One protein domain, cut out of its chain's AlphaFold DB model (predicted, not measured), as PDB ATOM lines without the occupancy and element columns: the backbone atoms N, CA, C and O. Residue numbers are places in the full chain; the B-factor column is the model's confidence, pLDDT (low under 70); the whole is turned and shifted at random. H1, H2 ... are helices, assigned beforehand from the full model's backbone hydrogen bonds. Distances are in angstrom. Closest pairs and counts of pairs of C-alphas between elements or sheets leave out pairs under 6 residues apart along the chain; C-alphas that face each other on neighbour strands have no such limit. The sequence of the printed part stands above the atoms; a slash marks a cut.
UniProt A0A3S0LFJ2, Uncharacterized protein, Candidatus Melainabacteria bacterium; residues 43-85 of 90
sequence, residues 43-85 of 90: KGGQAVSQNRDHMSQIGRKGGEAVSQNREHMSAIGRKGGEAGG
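What this domain is: This is residues 43 to 85 of the 90 residues of an uncharacterized protein of Candidatus Melainabacteria bacterium (UniProt A0A3S0LFJ2). The longest helix, H3, forms one arm of a flat, open bracket: H2 is its crosspiece and the short H1 the other arm, with the middle empty. No helix touches another. The printed part has 43 residues with three named helices, H1, H2 and H3 along the chain, and no named strand; the class is all helix. It is only just loose, close to extended, with a radius of gyration of the C-alphas of 13.7 A and spans of 35 by 26 by 13 A.

How they stand to each other: H3, residues 70 to 85, and H2, residues 52 to 66, are only just apart, their closest C-alphas 8.1 A from each other. H1, residues 43 to 49, is close to H2 but not clearly touching: the closest C-alphas, of Ser 49 and Met 55, are 6.8 A apart. These two run the same way at a steep tilt of 66 degrees. H1 and H3 are apart. In H1, H2 and H3 every O i to N i+4 pair is within hydrogen-bond range.

Where its parts are: H3 measures 22.2 A from first to last C-alpha and ends at C-alpha 85 (28.516, 167.812, -7.157). H2 measures 21.1 A. H1 measures 9.8 A from C-alpha 43 (18.126, 155.725, -33.186).

The domain as a whole: The C-alphas farthest apart, of Lys 43 and Glu 71, are 37.8 A apart. Both links are tight, and the printed part has no cut. Residues 84 to 85 have pLDDT under 70.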
ATOM      1  N   LYS A  43      19.015 155.280 -32.101       91.19
ATOM      2  CA  LYS A  43      18.126 155.725 -33.186       91.19
ATOM      3  C   LYS A  43      16.905 156.477 -32.661       91.19
ATOM      4  O   LYS A  43      16.541 157.501 -33.229       91.19
ATOM      5  N   GLY A  44      16.303 156.009 -31.568       87.69
ATOM      6  CA  GLY A  44      15.194 156.695 -30.905       87.69
ATOM      7  C   GLY A  44      15.605 158.072 -30.383       87.69
ATOM      8  O   GLY A  44      14.945 159.066 -30.672       87.69
ATOM      9  N   GLY A  45      16.745 158.155 -29.692       85.81
ATOM     10  CA  GLY A  45      17.299 159.419 -29.213       85.81
ATOM     11  C   GLY A  45      17.625 160.391 -30.348       85.81
ATOM     12  O   GLY A  45      17.308 161.575 -30.248       85.81
ATOM     13  N   GLN A  46      18.199 159.906 -31.451       84.50
ATOM     14  CA  GLN A  46      18.459 160.714 -32.645       84.50
ATOM     15  C   GLN A  46      17.164 161.216 -33.285       84.50
ATOM     16  O   GLN A  46      17.064 162.405 -33.557       84.50
ATOM     17  N   ALA A  47      16.158 160.358 -33.467       82.25
ATOM     18  CA  ALA A  47      14.876 160.753 -34.050       82.25
ATOM     19  C   ALA A  47      14.187 161.866 -33.245       82.25
ATOM     20  O   ALA A  47      13.634 162.795 -33.827       82.25
ATOM     21  N   VAL A  48      14.273 161.815 -31.911       79.69
ATOM     22  CA  VAL A  48      13.736 162.879 -31.049       79.69
ATOM     23  C   VAL A  48      14.618 164.131 -31.093       79.69
ATOM     24  O   VAL A  48      14.100 165.235 -31.178       79.69
ATOM     25  N   SER A  49      15.944 163.994 -31.063       78.88
ATOM     26  CA  SER A  49      16.868 165.135 -30.919       78.88
ATOM     27  C   SER A  49      17.322 165.795 -32.226       78.88
ATOM     28  O   SER A  49      18.092 166.756 -32.177       78.88
ATOM     29  N   GLN A  50      16.846 165.328 -33.384       79.12
ATOM     30  CA  GLN A  50      17.253 165.828 -34.705       79.12
ATOM     31  C   GLN A  50      17.077 167.344 -34.868       79.12
ATOM     32  O   GLN A  50      17.941 167.998 -35.450       79.12
ATOM     33  N   ASN A  51      15.997 167.915 -34.329       84.56
ATOM     34  CA  ASN A  51      15.769 169.357 -34.367       84.56
ATOM     35  C   ASN A  51      16.111 169.991 -33.012       84.56
ATOM     36  O   ASN A  51      15.275 170.080 -32.109       84.56
ATOM     37  N   ARG A  52      17.361 170.439 -32.881       80.12
ATOM     38  CA  ARG A  52      17.879 171.070 -31.660       80.12
ATOM     39  C   ARG A  52      17.128 172.357 -31.301       80.12
ATOM     40  O   ARG A  52      16.907 172.604 -30.115       80.12
ATOM     41  N   ASP A  53      16.692 173.135 -32.288       82.19
ATOM     42  CA  ASP A  53      15.950 174.379 -32.058       82.19
ATOM     43  C   ASP A  53      14.557 174.087 -31.493       82.19
ATOM     44  O   ASP A  53      14.155 174.665 -30.484       82.19
ATOM     45  N   HIS A  54      13.861 173.106 -32.066       81.38
ATOM     46  CA  HIS A  54      12.568 172.634 -31.574       81.38
ATOM     47  C   HIS A  54      12.668 172.060 -30.152       81.38
ATOM     48  O   HIS A  54      11.841 172.375 -29.298       81.38
ATOM     49  N   MET A  55      13.714 171.282 -29.852       84.44
ATOM     50  CA  MET A  55      13.955 170.778 -28.491       84.44
ATOM     51  C   MET A  55      14.221 171.913 -27.499       84.44
ATOM     52  O   MET A  55      13.716 171.889 -26.377       84.44
ATOM     53  N   SER A  56      14.967 172.934 -27.923       83.12
ATOM     54  CA  SER A  56      15.243 174.121 -27.107       83.12
ATOM     55  C   SER A  56      13.964 174.913 -26.825       83.12
ATOM     56  O   SER A  56      13.739 175.344 -25.696       83.12
ATOM     57  N   GLN A  57      13.079 175.046 -27.818       85.12
ATOM     58  CA  GLN A  57      11.764 175.670 -27.656       85.12
ATOM     59  C   GLN A  57      10.846 174.870 -26.722       85.12
ATOM     60  O   GLN A  57      10.195 175.466 -25.863       85.12
ATOM     61  N   ILE A  58      10.818 173.536 -26.833       85.25
ATOM     62  CA  ILE A  58      10.065 172.663 -25.916       85.25
ATOM     63  C   ILE A  58      10.590 172.807 -24.487       85.25
ATOM     64  O   ILE A  58       9.802 173.003 -23.563       85.25
ATOM     65  N   GLY A  59      11.912 172.755 -24.301       82.25
ATOM     66  CA  GLY A  59      12.544 172.929 -22.995       82.25
ATOM     67  C   GLY A  59      12.229 174.293 -22.385       82.25
ATOM     68  O   GLY A  59      11.863 174.376 -21.214       82.25
ATOM     69  N   ARG A  60      12.281 175.354 -23.196       86.56
ATOM     70  CA  ARG A  60      11.904 176.707 -22.779       86.56
ATOM     71  C   ARG A  60      10.433 176.790 -22.373       86.56
ATOM     72  O   ARG A  60      10.156 177.264 -21.281       86.56
ATOM     73  N   LYS A  61       9.506 176.286 -23.190       87.56
ATOM     74  CA  LYS A  61       8.063 176.298 -22.892       87.56
ATOM     75  C   LYS A  61       7.723 175.479 -21.643       87.56
ATOM     76  O   LYS A  61       6.900 175.897 -20.834       87.56
ATOM     77  N   GLY A  62       8.370 174.327 -21.470       82.38
ATOM     78  CA  GLY A  62       8.258 173.516 -20.258       82.38
ATOM     79  C   GLY A  62       8.791 174.255 -19.031       82.38
ATOM     80  O   GLY A  62       8.127 174.292 -18.001       82.38
ATOM     81  N   GLY A  63       9.946 174.910 -19.155       81.88
ATOM     82  CA  GLY A  63      10.504 175.758 -18.105       81.88
ATOM     83  C   GLY A  63       9.578 176.917 -17.741       81.88
ATOM     84  O   GLY A  63       9.274 177.099 -16.569       81.88
ATOM     85  N   GLU A  64       9.063 177.645 -18.733       82.69
ATOM     86  CA  GLU A  64       8.109 178.743 -18.547       82.69
ATOM     87  C   GLU A  64       6.854 178.270 -17.795       82.69
ATOM     88  O   GLU A  64       6.471 178.898 -16.807       82.69
ATOM     89  N   ALA A  65       6.288 177.117 -18.169       78.19
ATOM     90  CA  ALA A  65       5.114 176.539 -17.513       78.19
ATOM     91  C   ALA A  65       5.327 176.212 -16.023       78.19
ATOM     92  O   ALA A  65       4.412 176.387 -15.222       78.19
ATOM     93  N   VAL A  66       6.522 175.758 -15.630       73.56
ATOM     94  CA  VAL A  66       6.814 175.375 -14.235       73.56
ATOM     95  C   VAL A  66       7.438 176.543 -13.446       73.56
ATOM     96  O   VAL A  66       7.408 176.556 -12.215       73.56
ATOM     97  N   SER A  67       7.983 177.563 -14.123       71.56
ATOM     98  CA  SER A  67       8.747 178.676 -13.521       71.56
ATOM     99  C   SER A  67       7.933 179.660 -12.674       71.56
ATOM    100  O   SER A  67       8.511 180.544 -12.042       71.56
ATOM    101  N   GLN A  68       6.610 179.499 -12.612       76.38
ATOM    102  CA  GLN A  68       5.721 180.400 -11.875       76.38
ATOM    103  C   GLN A  68       6.019 180.449 -10.365       76.38
ATOM    104  O   GLN A  68       5.744 181.462  -9.727       76.38
ATOM    105  N   ASN A  69       6.627 179.400  -9.792       82.94
ATOM    106  CA  ASN A  69       7.064 179.387  -8.397       82.94
ATOM    107  C   ASN A  69       8.599 179.442  -8.286       82.94
ATOM    108  O   ASN A  69       9.305 178.447  -8.476       82.94
ATOM    109  N   ARG A  70       9.106 180.621  -7.916       78.88
ATOM    110  CA  ARG A  70      10.539 180.888  -7.739       78.88
ATOM    111  C   ARG A  70      11.170 180.040  -6.629       78.88
ATOM    112  O   ARG A  70      12.259 179.515  -6.832       78.88
ATOM    113  N   GLU A  71      10.499 179.877  -5.490       82.56
ATOM    114  CA  GLU A  71      11.013 179.098  -4.351       82.56
ATOM    115  C   GLU A  71      11.146 177.611  -4.704       82.56
ATOM    116  O   GLU A  71      12.167 176.981  -4.416       82.56
ATOM    117  N   HIS A  72      10.154 177.068  -5.415       82.81
ATOM    118  CA  HIS A  72      10.177 175.697  -5.922       82.81
ATOM    119  C   HIS A  72      11.339 175.466  -6.899       82.81
ATOM    120  O   HIS A  72      12.062 174.474  -6.787       82.81
ATOM    121  N   MET A  73      11.576 176.411  -7.814       83.50
ATOM    122  CA  MET A  73      12.695 176.346  -8.757       83.50
ATOM    123  C   MET A  73      14.052 176.396  -8.064       83.50
ATOM    124  O   MET A  73      14.947 175.618  -8.398       83.50
ATOM    125  N   SER A  74      14.205 177.263  -7.063       84.62
ATOM    126  CA  SER A  74      15.423 177.321  -6.255       84.62
ATOM    127  C   SER A  74      15.683 176.010  -5.506       84.62
ATOM    128  O   SER A  74      16.831 175.569  -5.435       84.62
ATOM    129  N   ALA A  75      14.638 175.350  -4.995       86.62
ATOM    130  CA  ALA A  75      14.759 174.046  -4.345       86.62
ATOM    131  C   ALA A  75      15.170 172.933  -5.330       86.62
ATOM    132  O   ALA A  75      16.063 172.140  -5.018       86.62
ATOM    133  N   ILE A  76      14.583 172.897  -6.535       85.00
ATOM    134  CA  ILE A  76      14.964 171.946  -7.597       85.00
ATOM    135  C   ILE A  76      16.417 172.168  -8.028       85.00
ATOM    136  O   ILE A  76      17.185 171.208  -8.095       85.00
ATOM    137  N   GLY A  77      16.811 173.418  -8.289       83.19
ATOM    138  CA  GLY A  77      18.170 173.763  -8.705       83.19
ATOM    139  C   GLY A  77      19.216 173.378  -7.659       83.19
ATOM    140  O   GLY A  77      20.231 172.773  -8.000       83.19
ATOM    141  N   ARG A  78      18.932 173.637  -6.375       87.69
ATOM    142  CA  ARG A  78      19.785 173.206  -5.259       87.69
ATOM    143  C   ARG A  78      19.950 171.684  -5.236       87.69
ATOM    144  O   ARG A  78      21.076 171.197  -5.248       87.69
ATOM    145  N   LYS A  79      18.843 170.938  -5.300       87.31
ATOM    146  CA  LYS A  79      18.855 169.466  -5.320       87.31
ATOM    147  C   LYS A  79      19.615 168.904  -6.530       87.31
ATOM    148  O   LYS A  79      20.332 167.914  -6.404       87.31
ATOM    149  N   GLY A  80      19.476 169.533  -7.697       85.25
ATOM    150  CA  GLY A  80      20.210 169.164  -8.911       85.25
ATOM    151  C   GLY A  80      21.718 169.399  -8.787       85.25
ATOM    152  O   GLY A  80      22.507 168.527  -9.148       85.25
ATOM    153  N   GLY A  81      22.120 170.537  -8.215       83.38
ATOM    154  CA  GLY A  81      23.524 170.858  -7.947       83.38
ATOM    155  C   GLY A  81      24.172 169.911  -6.934       83.38
ATOM    156  O   GLY A  81      25.292 169.454  -7.146       83.38
ATOM    157  N   GLU A  82      23.448 169.537  -5.879       81.75
ATOM    158  CA  GLU A  82      23.908 168.559  -4.885       81.75
ATOM    159  C   GLU A  82      24.093 167.153  -5.482       81.75
ATOM    160  O   GLU A  82      25.029 166.440  -5.112       81.75
ATOM    161  N   ALA A  83      23.235 166.751  -6.428       74.44
ATOM    162  CA  ALA A  83      23.349 165.470  -7.126       74.44
ATOM    163  C   ALA A  83      24.521 165.444  -8.126       74.44
ATOM    164  O   ALA A  83      25.214 164.433  -8.231       74.44
ATOM    165  N   GLY A  84      24.771 166.555  -8.827       67.56
ATOM    166  CA  GLY A  84      25.900 166.692  -9.753       67.56
ATOM    167  C   GLY A  84      27.252 166.835  -9.047       67.56
ATOM    168  O   GLY A  84      28.242 166.248  -9.482       67.56
ATOM    169  N   GLY A  85      27.292 167.553  -7.921       61.25
ATOM    170  CA  GLY A  85      28.516 167.812  -7.157       61.25
ATOM    171  C   GLY A  85      29.115 166.572  -6.486       61.25
ATOM    172  O   GLY A  85      30.330 166.479  -6.351       61.25
TER     173      GLY A  85